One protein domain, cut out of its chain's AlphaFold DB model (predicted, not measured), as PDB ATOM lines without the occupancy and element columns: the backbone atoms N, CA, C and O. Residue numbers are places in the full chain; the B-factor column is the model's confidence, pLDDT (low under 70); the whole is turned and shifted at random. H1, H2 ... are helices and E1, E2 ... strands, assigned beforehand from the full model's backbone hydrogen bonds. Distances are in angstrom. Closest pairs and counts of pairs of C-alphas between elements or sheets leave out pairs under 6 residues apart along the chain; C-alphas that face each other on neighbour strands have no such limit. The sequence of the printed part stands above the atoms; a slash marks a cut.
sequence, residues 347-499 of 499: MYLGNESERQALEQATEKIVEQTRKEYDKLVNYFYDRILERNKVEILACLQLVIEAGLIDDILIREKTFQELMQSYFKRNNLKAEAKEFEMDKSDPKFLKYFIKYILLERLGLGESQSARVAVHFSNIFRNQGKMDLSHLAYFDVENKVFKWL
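This is residues 347 to 499 of the 499 residues of an uncharacterized protein of Candidatus Falkowbacteria bacterium RIFOXYC2_FULL_36_12 (UniProt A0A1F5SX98). Three helices, H3, H7 and H8, make an up-and-down bundle in the middle of a mostly helical body, with H1 and H2 packed on H3 and H1 crossing it. A small strand hairpin, E1 and E2, packs on the side of H8 away from H3, while H4 leads out to the helical hairpin of H5 and H6, at the side of the body farthest from H1. The printed part has 153 residues with eight named helices followed by two named strands, which form one antiparallel sheet in the order E1 - E2. It is compact, with a radius of gyration of the C-alphas of 15.0 A, and rounded, spanning 42 by 41 by 30 A.

Start with H1, residues 352 to 369, and H3, residues 389 to 401: they touch at a steep tilt of 66 degrees, closest at the C-alphas of Thr 362 and Ala 394, 5.1 A apart. H2, residues 373 to 386, forms a helical hairpin with H3, at a shallow tilt of 27 degrees, opposite ways; their closest C-alphas are those of Phe 380 and Cys 395, 5.6 A apart. H3 is the hub, touching three helices: H1, H2 and H8, residues 461 to 477. H3 touches H8 with residues 397 to 401 alone, closest at the C-alphas of Glu 401 and Ile 474, 6.4 A apart. Next look at H4, residues 405 to 411, and H5, residues 413 to 425, which touch only at the corner by their link and are about perpendicular, at 82 degrees. H5 and H6, residues 429 to 437, form a helical hairpin at a shallow tilt of 21 degrees, with the C-alphas of Phe 423 and Ala 432 closest at 5.7 A. H7, residues 442 to 456, only just touches H4, with 3 pairs of C-alphas within 8 A, the closest those of Asp 406 and Leu 445 at 7.1 A. H7 and H8 are a helical hairpin at a steep tilt of 39 degrees, with the C-alphas of Leu 453 and Ser 464 closest at 5.5 A. H3, H7 and H8 are the bundle, up and down, each running against the one before it; H3 and H7 are near each other. The last hairpin is E1, residues 487 to 490, and E2, residues 495 to 498, antiparallel at 150 degrees; N 488 and O 497 are 2.9 A apart and N 497 and O 488 2.8 A, within hydrogen-bond range. The closest C-alphas of H8 and E2 are those of Ser 462 and Phe 496, 4.7 A apart. In each of the eight helices every O i to N i+4 pair is within hydrogen-bond range. H1 and H6 are apart.

Find C-alpha 352 at (-50.355, -24.617, 18.586); from there H1 runs 25.5 A to C-alpha 369. H2 then covers 19.9 A from residue 373 to 386, and H3 18.2 A from 389 to 401. The short H4, 405 to 411, comes before H5, 18.3 A from 413 to 425, and H6, 429 to 437. H7 begins at C-alpha 442, at (-51.467, -33.704, 48.654), and runs 20.1 A to 456; H8 runs 24.4 A from 461 to 477. E1 spans 487 to 490, and E2 runs from 495 to C-alpha 498 at (-61.530, -28.250, 39.054).

The C-alphas farthest apart are those of Asp 374 and Glu 492, at 43.4 A. The printed part has no cut and ends at Leu 499, the chain's last residue. No link is long; the one from H8 to E1, with 9 residues, is short and the others are tight. The model's mean pLDDT over the printed part is 94.6, and no printed residue is under 70.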
ATOM      1  N   MET A 347     -58.886 -28.874  22.041       83.38
ATOM      2  CA  MET A 347     -59.362 -28.334  23.325       83.38
ATOM      3  C   MET A 347     -58.483 -28.756  24.504       83.38
ATOM      4  O   MET A 347     -58.335 -28.002  25.462       83.38
ATOM      5  N   TYR A 348     -57.920 -29.963  24.461       88.75
ATOM      6  CA  TYR A 348     -57.036 -30.471  25.502       88.75
ATOM      7  C   TYR A 348     -55.650 -29.827  25.406       88.75
ATOM      8  O   TYR A 348     -55.201 -29.168  26.347       88.75
ATOM      9  N   LEU A 349     -54.990 -29.969  24.259       86.19
ATOM     10  CA  LEU A 349     -53.617 -29.523  24.024       86.19
ATOM     11  C   LEU A 349     -53.474 -27.994  24.028       86.19
ATOM     12  O   LEU A 349     -52.406 -27.488  24.364       86.19
ATOM     13  N   GLY A 350     -54.555 -27.259  23.757       87.06
ATOM     14  CA  GLY A 350     -54.505 -25.817  23.543       87.06
ATOM     15  C   GLY A 350     -54.059 -25.483  22.124       87.06
ATOM     16  O   GLY A 350     -53.777 -26.368  21.306       87.06
ATOM     17  N   ASN A 351     -54.000 -24.187  21.824       86.50
ATOM     18  CA  ASN A 351     -53.584 -23.745  20.500       86.50
ATOM     19  C   ASN A 351     -52.098 -24.094  20.248       86.50
ATOM     20  O   ASN A 351     -51.312 -24.318  21.170       86.50
ATOM     21  N   GLU A 352     -51.717 -24.222  18.978       84.44
ATOM     22  CA  GLU A 352     -50.355 -24.617  18.586       84.44
ATOM     23  C   GLU A 352     -49.300 -23.592  19.040       84.44
ATOM     24  O   GLU A 352     -48.217 -23.978  19.466       84.44
ATOM     25  N   SER A 353     -49.635 -22.298  19.024       83.75
ATOM     26  CA  SER A 353     -48.727 -21.216  19.422       83.75
ATOM     27  C   SER A 353     -48.353 -21.285  20.907       83.75
ATOM     28  O   SER A 353     -47.183 -21.164  21.253       83.75
ATOM     29  N   GLU A 354     -49.327 -21.526  21.789       85.88
ATOM     30  CA  GLU A 354     -49.121 -21.733  23.227       85.88
ATOM     31  C   GLU A 354     -48.185 -22.914  23.473       85.88
ATOM     32  O   GLU A 354     -47.295 -22.837  24.319       85.88
ATOM     33  N   ARG A 355     -48.374 -24.007  22.725       91.31
ATOM     34  CA  ARG A 355     -47.539 -25.204  22.853       91.31
ATOM     35  C   ARG A 355     -46.103 -24.941  22.434       91.31
ATOM     36  O   ARG A 355     -45.199 -25.312  23.174       91.31
ATOM     37  N   GLN A 356     -45.900 -24.263  21.309       90.56
ATOM     38  CA  GLN A 356     -44.566 -23.898  20.837       90.56
ATOM     39  C   GLN A 356     -43.866 -22.944  21.810       90.56
ATOM     40  O   GLN A 356     -42.709 -23.170  22.154       90.56
ATOM     41  N   ALA A 357     -44.572 -21.933  22.325       91.06
ATOM     42  CA  ALA A 357     -44.025 -21.017  23.323       91.06
ATOM     43  C   ALA A 357     -43.636 -21.752  24.620       91.06
ATOM     44  O   ALA A 357     -42.563 -21.517  25.179       91.06
ATOM     45  N   LEU A 358     -44.481 -22.680  25.084       94.88
ATOM     46  CA  LEU A 358     -44.212 -23.489  26.272       94.88
ATOM     47  C   LEU A 358     -43.025 -24.440  26.068       94.88
ATOM     48  O   LEU A 358     -42.201 -24.586  26.971       94.88
ATOM     49  N   GLU A 359     -42.916 -25.067  24.897       95.81
ATOM     50  CA  GLU A 359     -41.803 -25.947  24.530       95.81
ATOM     51  C   GLU A 359     -40.480 -25.174  24.489       95.81
ATOM     52  O   GLU A 359     -39.535 -25.543  25.185       95.81
ATOM     53  N   GLN A 360     -40.442 -24.032  23.797       94.69
ATOM     54  CA  GLN A 360     -39.265 -23.159  23.740       94.69
ATOM     55  C   GLN A 360     -38.845 -22.655  25.128       94.69
ATOM     56  O   GLN A 360     -37.663 -22.688  25.480       94.69
ATOM     57  N   ALA A 361     -39.806 -22.219  25.950       96.94
ATOM     58  CA  ALA A 361     -39.527 -21.809  27.323       96.94
ATOM     59  C   ALA A 361     -38.971 -22.977  28.148       96.94
ATOM     60  O   ALA A 361     -38.004 -22.806  28.891       96.94
ATOM     61  N   THR A 362     -39.530 -24.177  27.987       97.44
ATOM     62  CA  THR A 362     -39.064 -25.390  28.668       97.44
ATOM     63  C   THR A 362     -37.620 -25.716  28.288       97.44
ATOM     64  O   THR A 362     -36.798 -25.933  29.179       97.44
ATOM     65  N   GLU A 363     -37.278 -25.700  27.000       97.12
ATOM     66  CA  GLU A 363     -35.913 -25.935  26.514       97.12
ATOM     67  C   GLU A 363     -34.926 -24.914  27.092       97.12
ATOM     68  O   GLU A 363     -33.932 -25.295  27.717       97.12
ATOM     69  N   LYS A 364     -35.257 -23.622  26.996       97.50
ATOM     70  CA  LYS A 364     -34.463 -22.519  27.559       97.50
ATOM     71  C   LYS A 364     -34.218 -22.705  29.059       97.50
ATOM     72  O   LYS A 364     -33.087 -22.569  29.531       97.50
ATOM     73  N   ILE A 365     -35.256 -23.047  29.824       97.88
ATOM     74  CA  ILE A 365     -35.147 -23.266  31.273       97.88
ATOM     75  C   ILE A 365     -34.268 -24.481  31.568       97.88
ATOM     76  O   ILE A 365     -33.440 -24.437  32.481       97.88
ATOM     77  N   VAL A 366     -34.401 -25.563  30.801       97.75
ATOM     78  CA  VAL A 366     -33.555 -26.753  30.944       97.75
ATOM     79  C   VAL A 366     -32.088 -26.425  30.678       97.75
ATOM     80  O   VAL A 366     -31.235 -26.868  31.446       97.75
ATOM     81  N   GLU A 367     -31.773 -25.620  29.666       96.88
ATOM     82  CA  GLU A 367     -30.399 -25.190  29.381       96.88
ATOM     83  C   GLU A 367     -29.808 -24.332  30.509       96.88
ATOM     84  O   GLU A 367     -28.673 -24.560  30.945       96.88
ATOM     85  N   GLN A 368     -30.587 -23.374  31.018       96.19
ATOM     86  CA  GLN A 368     -30.148 -22.436  32.055       96.19
ATOM     87  C   GLN A 368     -29.983 -23.106  33.422       96.19
ATOM     88  O   GLN A 368     -29.004 -22.874  34.136       96.19
ATOM     89  N   THR A 369     -30.935 -23.960  33.792       97.38
ATOM     90  CA  THR A 369     -30.979 -24.588  35.118       97.38
ATOM     91  C   THR A 369     -30.253 -25.926  35.150       97.38
ATOM     92  O   THR A 369     -29.899 -26.400  36.227       97.38
ATOM     93  N   ARG A 370     -30.039 -26.558  33.985       94.69
ATOM     94  CA  ARG A 370     -29.549 -27.941  33.841       94.69
ATOM     95  C   ARG A 370     -30.374 -28.956  34.632       94.69
ATOM     96  O   ARG A 370     -29.866 -30.013  34.996       94.69
ATOM     97  N   LYS A 371     -31.639 -28.618  34.920       90.50
ATOM     98  CA  LYS A 371     -32.531 -29.357  35.826       90.50
ATOM     99  C   LYS A 371     -31.942 -29.562  37.234       90.50
ATOM    100  O   LYS A 371     -32.353 -30.474  37.947       90.50
ATOM    101  N   GLU A 372     -30.979 -28.737  37.648       94.19
ATOM    102  CA  GLU A 372     -30.483 -28.727  39.023       94.19
ATOM    103  C   GLU A 372     -31.559 -28.116  39.928       94.19
ATOM    104  O   GLU A 372     -32.034 -27.013  39.652       94.19
ATOM    105  N   TYR A 373     -31.930 -28.824  41.002       95.94
ATOM    106  CA  TYR A 373     -33.035 -28.446  41.894       95.94
ATOM    107  C   TYR A 373     -32.953 -26.976  42.335       95.94
ATOM    108  O   TYR A 373     -33.859 -26.205  42.035       95.94
ATOM    109  N   ASP A 374     -31.835 -26.557  42.937       96.88
ATOM    110  CA  ASP A 374     -31.691 -25.194  43.470       96.88
ATOM    111  C   ASP A 374     -31.821 -24.123  42.377       96.88
ATOM    112  O   ASP A 374     -32.404 -23.062  42.594       96.88
ATOM    113  N   LYS A 375     -31.298 -24.389  41.174       97.44
ATOM    114  CA  LYS A 375     -31.389 -23.445  40.054       97.44
ATOM    115  C   LYS A 375     -32.813 -23.351  39.529       97.44
ATOM    116  O   LYS A 375     -33.288 -22.247  39.296       97.44
ATOM    117  N   LEU A 376     -33.484 -24.490  39.359       97.50
ATOM    118  CA  LEU A 376     -34.855 -24.541  38.859       97.50
ATOM    119  C   LEU A 376     -35.838 -23.891  39.838       97.50
ATOM    120  O   LEU A 376     -36.703 -23.138  39.410       97.50
ATOM    121  N   VAL A 377     -35.679 -24.129  41.140       97.38
ATOM    122  CA  VAL A 377     -36.528 -23.547  42.187       97.38
ATOM    123  C   VAL A 377     -36.353 -22.034  42.290       97.38
ATOM    124  O   VAL A 377     -37.351 -21.314  42.316       97.38
ATOM    125  N   ASN A 378     -35.109 -21.544  42.316       96.44
ATOM    126  CA  ASN A 378     -34.844 -20.103  42.352       96.44
ATOM    127  C   ASN A 378     -35.370 -19.421  41.089       96.44
ATOM    128  O   ASN A 378     -36.103 -18.440  41.182       96.44
ATOM    129  N   TYR A 379     -35.085 -20.003  39.920       97.69
ATOM    130  CA  TYR A 379     -35.601 -19.501  38.655       97.69
ATOM    131  C   TYR A 379     -37.134 -19.458  38.669       97.69
ATOM    132  O   TYR A 379     -37.717 -18.419  38.379       97.69
ATOM    133  N   PHE A 380     -37.796 -20.542  39.088       98.06
ATOM    134  CA  PHE A 380     -39.255 -20.600  39.176       98.06
ATOM    135  C   PHE A 380     -39.826 -19.504  40.082       98.06
ATOM    136  O   PHE A 380     -40.789 -18.834  39.708       98.06
ATOM    137  N   TYR A 381     -39.220 -19.284  41.250       97.38
ATOM    138  CA  TYR A 381     -39.640 -18.230  42.167       97.38
ATOM    139  C   TYR A 381     -39.496 -16.832  41.547       97.38
ATOM    140  O   TYR A 381     -40.443 -16.045  41.604       97.38
ATOM    141  N   ASP A 382     -38.370 -16.549  40.889       96.06
ATOM    142  CA  ASP A 382     -38.142 -15.274  40.202       96.06
ATOM    143  C   ASP A 382     -39.192 -15.040  39.108       96.06
ATOM    144  O   ASP A 382     -39.794 -13.967  39.040       96.06
ATOM    145  N   ARG A 383     -39.503 -16.069  38.305       97.25
ATOM    146  CA  ARG A 383     -40.549 -15.974  37.273       97.25
ATOM    147  C   ARG A 383     -41.929 -15.702  37.877       97.25
ATOM    148  O   ARG A 383     -42.681 -14.912  37.312       97.25
ATOM    149  N   ILE A 384     -42.261 -16.306  39.026       94.00
ATOM    150  CA  ILE A 384     -43.520 -16.036  39.751       94.00
ATOM    151  C   ILE A 384     -43.616 -14.559  40.161       94.00
ATOM    152  O   ILE A 384     -44.705 -13.983  40.103       94.00
ATOM    153  N   LEU A 385     -42.505 -13.945  40.578       87.81
ATOM    154  CA  LEU A 385     -42.466 -12.527  40.936       87.81
ATOM    155  C   LEU A 385     -42.597 -11.617  39.710       87.81
ATOM    156  O   LEU A 385     -43.344 -10.641  39.765       87.81
ATOM    157  N   GLU A 386     -41.935 -11.967  38.606       89.50
ATOM    158  CA  GLU A 386     -41.989 -11.238  37.331       89.50
ATOM    159  C   GLU A 386     -43.300 -11.443  36.554       89.50
ATOM    160  O   GLU A 386     -43.570 -10.718  35.602       89.50
ATOM    161  N   ARG A 387     -44.136 -12.407  36.964       88.81
ATOM    162  CA  ARG A 387     -45.411 -12.762  36.315       88.81
ATOM    163  C   ARG A 387     -45.271 -13.185  34.846       88.81
ATOM    164  O   ARG A 387     -46.215 -13.036  34.071       88.81
ATOM    165  N   ASN A 388     -44.136 -13.770  34.462       90.50
ATOM    166  CA  ASN A 388     -43.966 -14.320  33.117       90.50
ATOM    167  C   ASN A 388     -44.777 -15.619  32.973       90.50
ATOM    168  O   ASN A 388     -44.372 -16.670  33.472       90.50
ATOM    169  N   LYS A 389     -45.934 -15.552  32.305       93.81
ATOM    170  CA  LYS A 389     -46.904 -16.654  32.297       93.81
ATOM    171  C   LYS A 389     -46.348 -17.953  31.713       93.81
ATOM    172  O   LYS A 389     -46.519 -19.016  32.315       93.81
ATOM    173  N   VAL A 390     -45.682 -17.860  30.564       95.69
ATOM    174  CA  VAL A 390     -45.159 -19.022  29.836       95.69
ATOM    175  C   VAL A 390     -44.018 -19.667  30.624       95.69
ATOM    176  O   VAL A 390     -44.030 -20.879  30.834       95.69
ATOM    177  N   GLU A 391     -43.083 -18.869  31.149       96.94
ATOM    178  CA  GLU A 391     -41.956 -19.396  31.929       96.94
ATOM    179  C   GLU A 391     -42.410 -19.986  33.280       96.94
ATOM    180  O   GLU A 391     -41.872 -21.009  33.704       96.94
ATOM    181  N   ILE A 392     -43.433 -19.419  33.940       98.06
ATOM    182  CA  ILE A 392     -44.043 -20.000  35.153       98.06
ATOM    183  C   ILE A 392     -44.675 -21.365  34.842       98.06
ATOM    184  O   ILE A 392     -44.458 -22.309  35.602       98.06
ATOM    185  N   LEU A 393     -45.452 -21.486  33.755       97.69
ATOM    186  CA  LEU A 393     -46.064 -22.759  33.351       97.69
ATOM    187  C   LEU A 393     -45.007 -23.812  33.017       97.69
ATOM    188  O   LEU A 393     -45.112 -24.939  33.497       97.69
ATOM    189  N   ALA A 394     -43.974 -23.433  32.261       97.88
ATOM    190  CA  ALA A 394     -42.864 -24.315  31.912       97.88
ATOM    191  C   ALA A 394     -42.101 -24.781  33.161       97.88
ATOM    192  O   ALA A 394     -41.840 -25.972  33.325       97.88
ATOM    193  N   CYS A 395     -41.803 -23.869  34.096       98.31
ATOM    194  CA  CYS A 395     -41.188 -24.228  35.373       98.31
ATOM    195  C   CYS A 395     -42.066 -25.192  36.164       98.31
ATOM    196  O   CYS A 395     -41.564 -26.209  36.635       98.31
ATOM    197  N   LEU A 396     -43.362 -24.887  36.290       98.12
ATOM    198  CA  LEU A 396     -44.320 -25.712  37.019       98.12
ATOM    199  C   LEU A 396     -44.411 -27.120  36.412       98.12
ATOM    200  O   LEU A 396     -44.369 -28.105  37.147       98.12
ATOM    201  N   GLN A 397     -44.461 -27.225  35.083       97.75
ATOM    202  CA  GLN A 397     -44.417 -28.501  34.377       97.75
ATOM    203  C   GLN A 397     -43.114 -29.255  34.671       97.75
ATOM    204  O   GLN A 397     -43.174 -30.409  35.087       97.75
ATOM    205  N   LEU A 398     -41.952 -28.607  34.547       97.94
ATOM    206  CA  LEU A 398     -40.646 -29.228  34.793       97.94
ATOM    207  C   LEU A 398     -40.493 -29.757  36.224       97.94
ATOM    208  O   LEU A 398     -40.002 -30.871  36.419       97.94
ATOM    209  N   VAL A 399     -40.911 -28.989  37.235       97.50
ATOM    210  CA  VAL A 399     -40.818 -29.432  38.637       97.50
ATOM    211  C   VAL A 399     -41.800 -30.563  38.936       97.50
ATOM    212  O   VAL A 399     -41.478 -31.453  39.727       97.50
ATOM    213  N   ILE A 400     -42.975 -30.567  38.292       97.50
ATOM    214  CA  ILE A 400     -43.935 -31.666  38.395       97.50
ATOM    215  C   ILE A 400     -43.342 -32.904  37.733       97.50
ATOM    216  O   ILE A 400     -43.234 -33.914  38.414       97.50
ATOM    217  N   GLU A 401     -42.885 -32.835  36.480       96.50
ATOM    218  CA  GLU A 401     -42.282 -33.947  35.728       96.50
ATOM    219  C   GLU A 401     -41.072 -34.566  36.431       96.50
ATOM    220  O   GLU A 401     -40.927 -35.790  36.446       96.50
ATOM    221  N   ALA A 402     -40.236 -33.738  37.059       95.62
ATOM    222  CA  ALA A 402     -39.086 -34.186  37.837       95.62
ATOM    223  C   ALA A 402     -39.465 -34.781  39.209       95.62
ATOM    224  O   ALA A 402     -38.602 -35.300  39.913       95.62
ATOM    225  N   GLY A 403     -40.739 -34.704  39.608       95.75
ATOM    226  CA  GLY A 403     -41.228 -35.179  40.902       95.75
ATOM    227  C   GLY A 403     -40.803 -34.302  42.084       95.75
ATOM    228  O   GLY A 403     -40.903 -34.749  43.223       95.75
ATOM    229  N   LEU A 404     -40.352 -33.072  41.821       96.31
ATOM    230  CA  LEU A 404     -39.744 -32.149  42.790       96.31
ATOM    231  C   LEU A 404     -40.754 -31.203  43.451       96.31
ATOM    232  O   LEU A 404     -40.415 -30.495  44.393       96.31
ATOM    233  N   ILE A 405     -41.993 -31.159  42.962       96.19
ATOM    234  CA  ILE A 405     -42.991 -30.188  43.423       96.19
ATOM    235  C   ILE A 405     -43.319 -30.308  44.928       96.19
ATOM    236  O   ILE A 405     -43.542 -29.292  45.585       96.19
ATOM    237  N   ASP A 406     -43.279 -31.514  45.502       95.12
ATOM    238  CA  ASP A 406     -43.495 -31.704  46.944       95.12
ATOM    239  C   ASP A 406     -42.336 -31.110  47.755       95.12
ATOM    240  O   ASP A 406     -42.549 -30.435  48.763       95.12
ATOM    241  N   ASP A 407     -41.101 -31.308  47.280       97.06
ATOM    242  CA  ASP A 407     -39.904 -30.769  47.920       97.06
ATOM    243  C   ASP A 407     -39.934 -29.238  47.953       97.06
ATOM    244  O   ASP A 407     -39.558 -28.656  48.969       97.06
ATOM    245  N   ILE A 408     -40.477 -28.592  46.914       97.19
ATOM    246  CA  ILE A 408     -40.646 -27.133  46.883       97.19
ATOM    247  C   ILE A 408     -41.507 -26.659  48.058       97.19
ATOM    248  O   ILE A 408     -41.117 -25.756  48.794       97.19
ATOM    249  N   LEU A 409     -42.661 -27.286  48.298       96.25
ATOM    250  CA  LEU A 409     -43.537 -26.886  49.405       96.25
ATOM    251  C   LEU A 409     -42.967 -27.256  50.780       96.25
ATOM    252  O   LEU A 409     -43.156 -26.520  51.752       96.25
ATOM    253  N   ILE A 410     -42.249 -28.374  50.881       97.44
ATOM    254  CA  ILE A 410     -41.726 -28.884  52.153       97.44
ATOM    255  C   ILE A 410     -40.445 -28.156  52.583       97.44
ATOM    256  O   ILE A 410     -40.270 -27.881  53.775       97.44
ATOM    257  N   ARG A 411     -39.553 -27.833  51.643       97.38
ATOM    258  CA  ARG A 411     -38.196 -27.340  51.929       97.38
ATOM    259  C   ARG A 411     -38.056 -25.838  51.726       97.38
ATOM    260  O   ARG A 411     -37.355 -25.192  52.504       97.38
ATOM    261  N   GLU A 412     -38.753 -25.268  50.747       98.06
ATOM    262  CA  GLU A 412     -38.513 -23.886  50.335       98.06
ATOM    263  C   GLU A 412     -39.363 -22.905  51.131       98.06
ATOM    264  O   GLU A 412     -40.580 -22.776  50.958       98.06
ATOM    265  N   LYS A 413     -38.697 -22.160  52.015       97.81
ATOM    266  CA  LYS A 413     -39.350 -21.181  52.888       97.81
ATOM    267  C   LYS A 413     -40.115 -20.115  52.094       97.81
ATOM    268  O   LYS A 413     -41.204 -19.724  52.501       97.81
ATOM    269  N   THR A 414     -39.582 -19.679  50.956       96.94
ATOM    270  CA  THR A 414     -40.213 -18.671  50.089       96.94
ATOM    271  C   THR A 414     -41.570 -19.142  49.558       96.94
ATOM    272  O   THR A 414     -42.555 -18.408  49.625       96.94
ATOM    273  N   PHE A 415     -41.677 -20.397  49.121       97.69
ATOM    274  CA  PHE A 415     -42.939 -20.981  48.658       97.69
ATOM    275  C   PHE A 415     -43.924 -21.229  49.806       97.69
ATOM    276  O   PHE A 415     -45.130 -21.020  49.647       97.69
ATOM    277  N   GLN A 416     -43.429 -21.583  50.993       98.00
ATOM    278  CA  GLN A 416     -44.260 -21.683  52.199       98.00
ATOM    279  C   GLN A 416     -44.862 -20.329  52.587       98.00
ATOM    280  O   GLN A 416     -46.043 -20.253  52.918       98.00
ATOM    281  N   GLU A 417     -44.075 -19.255  52.511       96.75
ATOM    282  CA  GLU A 417     -44.533 -17.887  52.769       96.75
ATOM    283  C   GLU A 417     -45.571 -17.432  51.727       96.75
ATOM    284  O   GLU A 417     -46.573 -16.801  52.093       96.75
ATOM    285  N   LEU A 418     -45.404 -17.810  50.451       95.00
ATOM    286  CA  LEU A 418     -46.416 -17.586  49.411       95.00
ATOM    287  C   LEU A 418     -47.738 -18.286  49.752       95.00
ATOM    288  O   LEU A 418     -48.792 -17.650  49.683       95.00
ATOM    289  N   MET A 419     -47.683 -19.556  50.160       97.69
ATOM    290  CA  MET A 419     -48.862 -20.347  50.529       97.69
ATOM    291  C   MET A 419     -49.565 -19.816  51.779       97.69
ATOM    292  O   MET A 419     -50.783 -19.648  51.784       97.69
ATOM    293  N   GLN A 420     -48.813 -19.457  52.819       97.44
ATOM    294  CA  GLN A 420     -49.378 -18.833  54.019       97.44
ATOM    295  C   GLN A 420     -50.066 -17.503  53.696       97.44
ATOM    296  O   GLN A 420     -51.164 -17.214  54.176       97.44
ATOM    297  N   SER A 421     -49.449 -16.702  52.824       92.12
ATOM    298  CA  SER A 421     -50.043 -15.453  52.355       92.12
ATOM    299  C   SER A 421     -51.326 -15.704  51.559       92.12
ATOM    300  O   SER A 421     -52.306 -14.986  51.755       92.12
ATOM    301  N   TYR A 422     -51.338 -16.728  50.701       94.56
ATOM    302  CA  TYR A 422     -52.521 -17.168  49.960       94.56
ATOM    303  C   TYR A 422     -53.668 -17.561  50.899       94.56
ATOM    304  O   TYR A 422     -54.764 -17.007  50.786       94.56
ATOM    305  N   PHE A 423     -53.416 -18.429  51.884       96.75
ATOM    306  CA  PHE A 423     -54.445 -18.842  52.839       96.75
ATOM    307  C   PHE A 423     -54.984 -17.670  53.656       96.75
ATOM    308  O   PHE A 423     -56.193 -17.549  53.857       96.75
ATOM    309  N   LYS A 424     -54.104 -16.760  54.087       91.38
ATOM    310  CA  LYS A 424     -54.500 -15.565  54.837       91.38
ATOM    311  C   LYS A 424     -55.410 -14.646  54.019       91.38
ATOM    312  O   LYS A 424     -56.415 -14.188  54.556       91.38
ATOM    313  N   ARG A 425     -55.070 -14.372  52.752       89.62
ATOM    314  CA  ARG A 425     -55.883 -13.517  51.864       89.62
ATOM    315  C   ARG A 425     -57.247 -14.137  51.560       89.62
ATOM    316  O   ARG A 425     -58.232 -13.416  51.517       89.62
ATOM    317  N   ASN A 426     -57.308 -15.462  51.433       85.06
ATOM    318  CA  ASN A 426     -58.532 -16.196  51.106       85.06
ATOM    319  C   ASN A 426     -59.329 -16.675  52.341       85.06
ATOM    320  O   ASN A 426     -60.246 -17.477  52.208       85.06
ATOM    321  N   ASN A 427     -59.005 -16.199  53.552       90.50
ATOM    322  CA  ASN A 427     -59.648 -16.594  54.817       90.50
ATOM    323  C   ASN A 427     -59.601 -18.098  55.163       90.50
ATOM    324  O   ASN A 427     -60.391 -18.575  55.979       90.50
ATOM    325  N   LEU A 428     -58.623 -18.827  54.633       93.00
ATOM    326  CA  LEU A 428     -58.423 -20.265  54.830       93.00
ATOM    327  C   LEU A 428     -57.590 -20.540  56.096       93.00
ATOM    328  O   LEU A 428     -56.472 -21.051  56.059       93.00
ATOM    329  N   LYS A 429     -58.098 -20.101  57.256       95.94
ATOM    330  CA  LYS A 429     -57.353 -20.164  58.532       95.94
ATOM    331  C   LYS A 429     -57.113 -21.593  59.021       95.94
ATOM    332  O   LYS A 429     -56.121 -21.828  59.711       95.94
ATOM    333  N   ALA A 430     -58.029 -22.515  58.727       97.38
ATOM    334  CA  ALA A 430     -57.887 -23.914  59.121       97.38
ATOM    335  C   ALA A 430     -56.772 -24.573  58.302       97.38
ATOM    336  O   ALA A 430     -55.851 -25.154  58.869       97.38
ATOM    337  N   GLU A 431     -56.789 -24.357  56.989       97.94
ATOM    338  CA  GLU A 431     -55.813 -24.848  56.024       97.94
ATOM    339  C   GLU A 431     -54.423 -24.279  56.298       97.94
ATOM    340  O   GLU A 431     -53.453 -25.025  56.270       97.94
ATOM    341  N   ALA A 432     -54.319 -22.990  56.643       97.31
ATOM    342  CA  ALA A 432     -53.056 -22.377  57.051       97.31
ATOM    343  C   ALA A 432     -52.410 -23.115  58.234       97.31
ATOM    344  O   ALA A 432     -51.211 -23.386  58.217       97.31
ATOM    345  N   LYS A 433     -53.217 -23.469  59.244       97.75
ATOM    346  CA  LYS A 433     -52.759 -24.197  60.432       97.75
ATOM    347  C   LYS A 433     -52.422 -25.653  60.110       97.75
ATOM    348  O   LYS A 433     -51.425 -26.167  60.604       97.75
ATOM    349  N   GLU A 434     -53.239 -26.318  59.299       98.00
ATOM    350  CA  GLU A 434     -52.969 -27.686  58.849       98.00
ATOM    351  C   GLU A 434     -51.697 -27.755  57.991       98.00
ATOM    352  O   GLU A 434     -50.909 -28.681  58.156       98.00
ATOM    353  N   PHE A 435     -51.438 -26.750  57.151       97.88
ATOM    354  CA  PHE A 435     -50.231 -26.669  56.328       97.88
ATOM    355  C   PHE A 435     -48.968 -26.522  57.177       97.88
ATOM    356  O   PHE A 435     -47.932 -27.088  56.847       97.88
ATOM    357  N   GLU A 436     -49.027 -25.806  58.305       97.25
ATOM    358  CA  GLU A 436     -47.901 -25.756  59.249       97.25
ATOM    359  C   GLU A 436     -47.618 -27.111  59.905       97.25
ATOM    360  O   GLU A 436     -46.465 -27.398  60.228       97.25
ATOM    361  N   MET A 437     -48.655 -27.932  60.103       97.69
ATOM    362  CA  MET A 437     -48.536 -29.254  60.721       97.69
ATOM    363  C   MET A 437     -48.017 -30.303  59.740       97.69
ATOM    364  O   MET A 437     -47.153 -31.096  60.110       97.69
ATOM    365  N   ASP A 438     -48.529 -30.303  58.510       97.62
ATOM    366  CA  ASP A 438     -48.155 -31.263  57.477       97.62
ATOM    367  C   ASP A 438     -48.162 -30.623  56.084       97.62
ATOM    368  O   ASP A 438     -49.169 -30.588  55.384       97.62
ATOM    369  N   LYS A 439     -46.995 -30.144  55.653       96.75
ATOM    370  CA  LYS A 439     -46.807 -29.547  54.320       96.75
ATOM    371  C   LYS A 439     -46.863 -30.571  53.188       96.75
ATOM    372  O   LYS A 439     -46.942 -30.168  52.032       96.75
ATOM    373  N   SER A 440     -46.763 -31.862  53.512       95.56
ATOM    374  CA  SER A 440     -46.684 -32.950  52.535       95.56
ATOM    375  C   SER A 440     -48.048 -33.502  52.123       95.56
ATOM    376  O   SER A 440     -48.118 -34.291  51.183       95.56
ATOM    377  N   ASP A 441     -49.130 -33.073  52.782       97.44
ATOM    378  CA  ASP A 441     -50.491 -33.471  52.417       97.44
ATOM    379  C   ASP A 441     -50.798 -33.038  50.959       97.44
ATOM    380  O   ASP A 441     -50.724 -31.840  50.640       97.44
ATOM    381  N   PRO A 442     -51.177 -33.977  50.064       96.62
ATOM    382  CA  PRO A 442     -51.467 -33.704  48.654       96.62
ATOM    383  C   PRO A 442     -52.471 -32.569  48.413       96.62
ATOM    384  O   PRO A 442     -52.417 -31.895  47.379       96.62
ATOM    385  N   LYS A 443     -53.379 -32.302  49.361       97.06
ATOM    386  CA  LYS A 443     -54.330 -31.189  49.231       97.06
ATOM    387  C   LYS A 443     -53.627 -29.830  49.146       97.06
ATOM    388  O   LYS A 443     -54.118 -28.931  48.466       97.06
ATOM    389  N   PHE A 444     -52.473 -29.662  49.795       97.62
ATOM    390  CA  PHE A 444     -51.722 -28.406  49.753       97.62
ATOM    391  C   PHE A 444     -50.999 -28.216  48.436       97.62
ATOM    392  O   PHE A 444     -50.903 -27.086  47.958       97.62
ATOM    393  N   LEU A 445     -50.599 -29.310  47.796       97.38
ATOM    394  CA  LEU A 445     -50.123 -29.262  46.428       97.38
ATOM    395  C   LEU A 445     -51.229 -28.813  45.469       97.38
ATOM    396  O   LEU A 445     -51.004 -27.948  44.625       97.38
ATOM    397  N   LYS A 446     -52.449 -29.336  45.642       97.31
ATOM    398  CA  LYS A 446     -53.619 -28.892  44.874       97.31
ATOM    399  C   LYS A 446     -53.895 -27.400  45.083       97.31
ATOM    400  O   LYS A 446     -54.096 -26.688  44.099       97.31
ATOM    401  N   TYR A 447     -53.846 -26.908  46.325       97.50
ATOM    402  CA  TYR A 447     -53.957 -25.471  46.605       97.50
ATOM    403  C   TYR A 447     -52.838 -24.664  45.948       97.50
ATOM    404  O   TYR A 447     -53.123 -23.628  45.357       97.50
ATOM    405  N   PHE A 448     -51.594 -25.141  46.004       98.00
ATOM    406  CA  PHE A 448     -50.458 -24.460  45.394       98.00
ATOM    407  C   PHE A 448     -50.607 -24.351  43.876       98.00
ATOM    408  O   PHE A 448     -50.506 -23.253  43.334       98.00
ATOM    409  N   ILE A 449     -50.927 -25.451  43.188       98.12
ATOM    410  CA  ILE A 449     -51.158 -25.448  41.737       98.12
ATOM    411  C   ILE A 449     -52.320 -24.508  41.398       98.12
ATOM    412  O   ILE A 449     -52.186 -23.667  40.512       98.12
ATOM    413  N   LYS A 450     -53.439 -24.589  42.129       97.25
ATOM    414  CA  LYS A 450     -54.598 -23.714  41.911       97.25
ATOM    415  C   LYS A 450     -54.246 -22.237  42.118       97.25
ATOM    416  O   LYS A 450     -54.630 -21.405  41.307       97.25
ATOM    417  N   TYR A 451     -53.475 -21.918  43.153       96.69
ATOM    418  CA  TYR A 451     -52.969 -20.575  43.425       96.69
ATOM    419  C   TYR A 451     -52.065 -20.052  42.301       96.69
ATOM    420  O   TYR A 451     -52.255 -18.923  41.850       96.69
ATOM    421  N   ILE A 452     -51.114 -20.856  41.813       97.56
ATOM    422  CA  ILE A 452     -50.249 -20.444  40.701       97.56
ATOM    423  C   ILE A 452     -51.086 -20.191  39.441       97.56
ATOM    424  O   ILE A 452     -50.974 -19.124  38.840       97.56
ATOM    425  N   LEU A 453     -51.963 -21.127  39.067       96.88
ATOM    426  CA  LEU A 453     -52.730 -21.027  37.825       96.88
ATOM    427  C   LEU A 453     -53.796 -19.919  37.854       96.88
ATOM    428  O   LEU A 453     -53.948 -19.206  36.868       96.88
ATOM    429  N   LEU A 454     -54.518 -19.751  38.962       91.50
ATOM    430  CA  LEU A 454     -55.576 -18.742  39.063       91.50
ATOM    431  C   LEU A 454     -55.032 -17.369  39.464       91.50
ATOM    432  O   LEU A 454     -55.264 -16.395  38.760       91.50
ATOM    433  N   GLU A 455     -54.289 -17.262  40.570       89.38
ATOM    434  CA  GLU A 455     -53.896 -15.947  41.105       89.38
ATOM    435  C   GLU A 455     -52.612 -15.398  40.478       89.38
ATOM    436  O   GLU A 455     -52.489 -14.186  40.307       89.38
ATOM    437  N   ARG A 456     -51.621 -16.249  40.175       91.62
ATOM    438  CA  ARG A 456     -50.330 -15.767  39.644       91.62
ATOM    439  C   ARG A 456     -50.320 -15.617  38.137       91.62
ATOM    440  O   ARG A 456     -49.742 -14.653  37.645       91.62
ATOM    441  N   LEU A 457     -50.976 -16.524  37.426       90.00
ATOM    442  CA  LEU A 457     -51.096 -16.456  35.973       90.00
ATOM    443  C   LEU A 457     -52.340 -15.700  35.493       90.00
ATOM    444  O   LEU A 457     -52.373 -15.280  34.336       90.00
ATOM    445  N   GLY A 458     -53.353 -15.531  36.349       86.94
ATOM    446  CA  GLY A 458     -54.623 -14.919  35.958       86.94
ATOM    447  C   GLY A 458     -55.389 -15.746  34.923       86.94
ATOM    448  O   GLY A 458     -56.060 -15.170  34.071       86.94
ATOM    449  N   LEU A 459     -55.237 -17.077  34.923       90.56
ATOM    450  CA  LEU A 459     -56.006 -17.938  34.024       90.56
ATOM    451  C   LEU A 459     -57.446 -18.056  34.529       90.56
ATOM    452  O   LEU A 459     -57.678 -18.175  35.732       90.56
ATOM    453  N   GLY A 460     -58.408 -18.115  33.607       88.56
ATOM    454  CA  GLY A 460     -59.795 -18.431  33.955       88.56
ATOM    455  C   GLY A 460     -59.942 -19.839  34.550       88.56
ATOM    456  O   GLY A 460     -59.076 -20.704  34.379       88.56
ATOM    457  N   GLU A 461     -61.061 -20.116  35.226       91.25
ATOM    458  CA  GLU A 461     -61.283 -21.420  35.877       91.25
ATOM    459  C   GLU A 461     -61.201 -22.602  34.900       91.25
ATOM    460  O   GLU A 461     -60.546 -23.597  35.203       91.25
ATOM    461  N   SER A 462     -61.787 -22.477  33.706       92.62
ATOM    462  CA  SER A 462     -61.732 -23.534  32.685       92.62
ATOM    463  C   SER A 462     -60.315 -23.721  32.130       92.62
ATOM    464  O   SER A 462     -59.795 -24.834  32.087       92.62
ATOM    465  N   GLN A 463     -59.617 -22.638  31.780       92.81
ATOM    466  CA  GLN A 463     -58.255 -22.730  31.241       92.81
ATOM    467  C   GLN A 463     -57.259 -23.277  32.277       92.81
ATOM    468  O   GLN A 463     -56.425 -24.121  31.954       92.81
ATOM    469  N   SER A 464     -57.369 -22.855  33.538       96.62
ATOM    470  CA  SER A 464     -56.551 -23.389  34.632       96.62
ATOM    471  C   SER A 464     -56.862 -24.864  34.917       96.62
ATOM    472  O   SER A 464     -55.939 -25.657  35.097       96.62
ATOM    473  N   ALA A 465     -58.137 -25.267  34.878       97.44
ATOM    474  CA  ALA A 465     -58.531 -26.665  35.001       97.44
ATOM    475  C   ALA A 465     -57.982 -27.515  33.842       97.44
ATOM    476  O   ALA A 465     -57.490 -28.614  34.086       97.44
ATOM    477  N   ARG A 466     -57.978 -27.004  32.602       96.62
ATOM    478  CA  ARG A 466     -57.355 -27.670  31.441       96.62
ATOM    479  C   ARG A 466     -55.887 -27.995  31.708       96.62
ATOM    480  O   ARG A 466     -55.474 -29.144  31.558       96.62
ATOM    481  N   VAL A 467     -55.113 -27.006  32.154       96.75
ATOM    482  CA  VAL A 467     -53.701 -27.190  32.533       96.75
ATOM    483  C   VAL A 467     -53.568 -28.202  33.679       96.75
ATOM    484  O   VAL A 467     -52.725 -29.098  33.630       96.75
ATOM    485  N   ALA A 468     -54.452 -28.151  34.675       97.62
ATOM    486  CA  ALA A 468     -54.454 -29.110  35.776       97.62
ATOM    487  C   ALA A 468     -54.770 -30.557  35.339       97.62
ATOM    488  O   ALA A 468     -54.282 -31.498  35.973       97.62
ATOM    489  N   VAL A 469     -55.522 -30.778  34.250       96.44
ATOM    490  CA  VAL A 469     -55.694 -32.123  33.661       96.44
ATOM    491  C   VAL A 469     -54.373 -32.637  33.076       96.44
ATOM    492  O   VAL A 469     -54.043 -33.807  33.270       96.44
ATOM    493  N   HIS A 470     -53.579 -31.787  32.414       95.75
ATOM    494  CA  HIS A 470     -52.226 -32.159  31.964       95.75
ATOM    495  C   HIS A 470     -51.350 -32.599  33.134       95.75
ATOM    496  O   HIS A 470     -50.794 -33.696  33.112       95.75
ATOM    497  N   PHE A 471     -51.323 -31.813  34.210       97.50
ATOM    498  CA  PHE A 471     -50.574 -32.172  35.417       97.50
ATOM    499  C   PHE A 471     -51.095 -33.451  36.077       97.50
ATOM    500  O   PHE A 471     -50.300 -34.286  36.500       97.50
ATOM    501  N   SER A 472     -52.414 -33.665  36.092       96.06
ATOM    502  CA  SER A 472     -53.029 -34.901  36.599       96.06
ATOM    503  C   SER A 472     -52.511 -36.142  35.865       96.06
ATOM    504  O   SER A 472     -52.248 -37.173  36.488       96.06
ATOM    505  N   ASN A 473     -52.315 -36.049  34.547       91.69
ATOM    506  CA  ASN A 473     -51.751 -37.141  33.755       91.69
ATOM    507  C   ASN A 473     -50.264 -37.371  34.061       91.69
ATOM    508  O   ASN A 473     -49.844 -38.523  34.167       91.69
ATOM    509  N   ILE A 474     -49.485 -36.308  34.287       96.19
ATOM    510  CA  ILE A 474     -48.083 -36.435  34.718       96.19
ATOM    511  C   ILE A 474     -48.007 -37.110  36.096       96.19
ATOM    512  O   ILE A 474     -47.271 -38.084  36.262       96.19
ATOM    513  N   PHE A 475     -48.827 -36.685  37.062       96.88
ATOM    514  CA  PHE A 475     -48.894 -37.310  38.387       96.88
ATOM    515  C   PHE A 475     -49.313 -38.780  38.327       96.88
ATOM    516  O   PHE A 475     -48.731 -39.616  39.023       96.88
ATOM    517  N   ARG A 476     -50.266 -39.125  37.453       93.31
ATOM    518  CA  ARG A 476     -50.651 -40.521  37.203       93.31
ATOM    519  C   ARG A 476     -49.468 -41.349  36.706       93.31
ATOM    520  O   ARG A 476     -49.241 -42.441  37.221       93.31
ATOM    521  N   ASN A 477     -48.692 -40.820  35.761       92.81
ATOM    522  CA  ASN A 477     -47.508 -41.495  35.221       92.81
ATOM    523  C   ASN A 477     -46.398 -41.675  36.272       92.81
ATOM    524  O   ASN A 477     -45.604 -42.606  36.171       92.81
ATOM    525  N   GLN A 478     -46.374 -40.831  37.304       95.81
ATOM    526  CA  GLN A 478     -45.474 -40.948  38.457       95.81
ATOM    527  C   GLN A 478     -46.010 -41.853  39.576       95.81
ATOM    528  O   GLN A 478     -45.328 -42.047  40.581       95.81
ATOM    529  N   GLY A 479     -47.228 -42.388  39.448       92.31
ATOM    530  CA  GLY A 479     -47.876 -43.197  40.483       92.31
ATOM    531  C   GLY A 479     -48.461 -42.396  41.654       92.31
ATOM    532  O   GLY A 479     -48.867 -42.990  42.652       92.31
ATOM    533  N   LYS A 480     -48.549 -41.063  41.549       95.00
ATOM    534  CA  LYS A 480     -49.147 -40.188  42.572       95.00
ATOM    535  C   LYS A 480     -50.665 -40.111  42.389       95.00
ATOM    536  O   LYS A 480     -51.201 -39.127  41.881       95.00
ATOM    537  N   MET A 481     -51.365 -41.178  42.776       91.19
ATOM    538  CA  MET A 481     -52.804 -41.337  42.511       91.19
ATOM    539  C   MET A 481     -53.667 -40.250  43.167       91.19
ATOM    540  O   MET A 481     -54.607 -39.776  42.527       91.19
ATOM    541  N   ASP A 482     -53.298 -39.777  44.361       91.94
ATOM    542  CA  ASP A 482     -54.011 -38.705  45.082       91.94
ATOM    543  C   ASP A 482     -53.992 -37.358  44.334       91.94
ATOM    544  O   ASP A 482     -54.842 -36.499  44.554       91.94
ATOM    545  N   LEU A 483     -53.046 -37.190  43.404       94.81
ATOM    546  CA  LEU A 483     -52.872 -36.001  42.567       94.81
ATOM    547  C   LEU A 483     -53.242 -36.253  41.101       94.81
ATOM    548  O   LEU A 483     -53.153 -35.356  40.269       94.81
ATOM    549  N   SER A 484     -53.686 -37.464  40.763       90.38
ATOM    550  CA  SER A 484     -54.058 -37.835  39.391       90.38
ATOM    551  C   SER A 484     -55.459 -37.361  38.973       90.38
ATOM    552  O   SER A 484     -55.931 -37.689  37.879       90.38
ATOM    553  N   HIS A 485     -56.114 -36.599  39.854       92.56
ATOM    554  CA  HIS A 485     -57.481 -36.103  39.734       92.56
ATOM    555  C   HIS A 485     -57.583 -34.657  40.255       92.56
ATOM    556  O   HIS A 485     -58.317 -34.372  41.199       92.56
ATOM    557  N   LEU A 486     -56.828 -33.727  39.661       95.56
ATOM    558  CA  LEU A 486     -56.921 -32.301  40.015       95.56
ATOM    559  C   LEU A 486     -58.117 -31.615  39.348       95.56
ATOM    560  O   LEU A 486     -58.739 -30.731  39.936       95.56
ATOM    561  N   ALA A 487     -58.417 -32.024  38.118       97.12
ATOM    562  CA  ALA A 487     -59.459 -31.462  37.275       97.12
ATOM    563  C   ALA A 487     -60.005 -32.532  36.316       97.12
ATOM    564  O   ALA A 487     -59.420 -33.609  36.164       97.12
ATOM    565  N   TYR A 488     -61.122 -32.234  35.660       95.06
ATOM    566  CA  TYR A 488     -61.738 -33.086  34.644       95.06
ATOM    567  C   TYR A 488     -62.318 -32.255  33.500       95.06
ATOM    568  O   TYR A 488     -62.566 -31.060  33.644       95.06
ATOM    569  N   PHE A 489     -62.536 -32.903  32.356       94.12
ATOM    570  CA  PHE A 489     -63.299 -32.329  31.254       94.12
ATOM    571  C   PHE A 489     -64.770 -32.726  31.398       94.12
ATOM    572  O   PHE A 489     -65.103 -33.913  31.386       94.12
ATOM    573  N   ASP A 490     -65.641 -31.737  31.557       92.38
ATOM    574  CA  ASP A 490     -67.086 -31.908  31.550       92.38
ATOM    575  C   ASP A 490     -67.556 -32.041  30.098       92.38
ATOM    576  O   ASP A 490     -67.607 -31.068  29.350       92.38
ATOM    577  N   VAL A 491     -67.867 -33.273  29.693       88.12
ATOM    578  CA  VAL A 491     -68.246 -33.604  28.312       88.12
ATOM    579  C   VAL A 491     -69.572 -32.955  27.909       88.12
ATOM    580  O   VAL A 491     -69.746 -32.630  26.736       88.12
ATOM    581  N   GLU A 492     -70.497 -32.779  28.853       85.12
ATOM    582  CA  GLU A 492     -71.821 -32.210  28.585       85.12
ATOM    583  C   GLU A 492     -71.704 -30.722  28.263       85.12
ATOM    584  O   GLU A 492     -72.229 -30.259  27.254       85.12
ATOM    585  N   ASN A 493     -70.935 -30.005  29.081       85.94
ATOM    586  CA  ASN A 493     -70.767 -28.560  28.962       85.94
ATOM    587  C   ASN A 493     -69.548 -28.153  28.117       85.94
ATOM    588  O   ASN A 493     -69.330 -26.970  27.892       85.94
ATOM    589  N   LYS A 494     -68.737 -29.118  27.666       88.81
ATOM    590  CA  LYS A 494     -67.466 -28.915  26.947       88.81
ATOM    591  C   LYS A 494     -66.491 -27.955  27.648       88.81
ATOM    592  O   LYS A 494     -65.739 -27.236  26.993       88.81
ATOM    593  N   VAL A 495     -66.466 -27.958  28.979       90.25
ATOM    594  CA  VAL A 495     -65.581 -27.100  29.787       90.25
ATOM    595  C   VAL A 495     -64.725 -27.931  30.728       90.25
ATOM    596  O   VAL A 495     -65.126 -29.005  31.175       90.25
ATOM    597  N   PHE A 496     -63.538 -27.441  31.065       94.12
ATOM    598  CA  PHE A 496     -62.717 -28.067  32.096       94.12
ATOM    599  C   PHE A 496     -63.125 -27.537  33.474       94.12
ATOM    600  O   PHE A 496     -63.402 -26.350  33.634       94.12
ATOM    601  N   LYS A 497     -63.169 -28.414  34.478       95.62
ATOM    602  CA  LYS A 497     -63.568 -28.079  35.850       95.62
ATOM    603  C   LYS A 497     -62.560 -28.613  36.858       95.62
ATOM    604  O   LYS A 497     -62.067 -29.734  36.728       95.62
ATOM    605  N   TRP A 498     -62.278 -27.811  37.878       97.00
ATOM    606  CA  TRP A 498     -61.530 -28.250  39.054       97.00
ATOM    607  C   TRP A 498     -62.344 -29.278  39.847       97.00
ATOM    608  O   TRP A 498     -63.566 -29.157  39.949       97.00
ATOM    609  N   LEU A 499     -61.661 -30.280  40.405       91.69
ATOM    610  CA  LEU A 499     -62.234 -31.173  41.417       91.69
ATOM    611  C   LEU A 499     -62.120 -30.579  42.815       91.69
ATOM    612  O   LEU A 499     -61.333 -29.623  43.012       91.69
TER     613      LEU A 499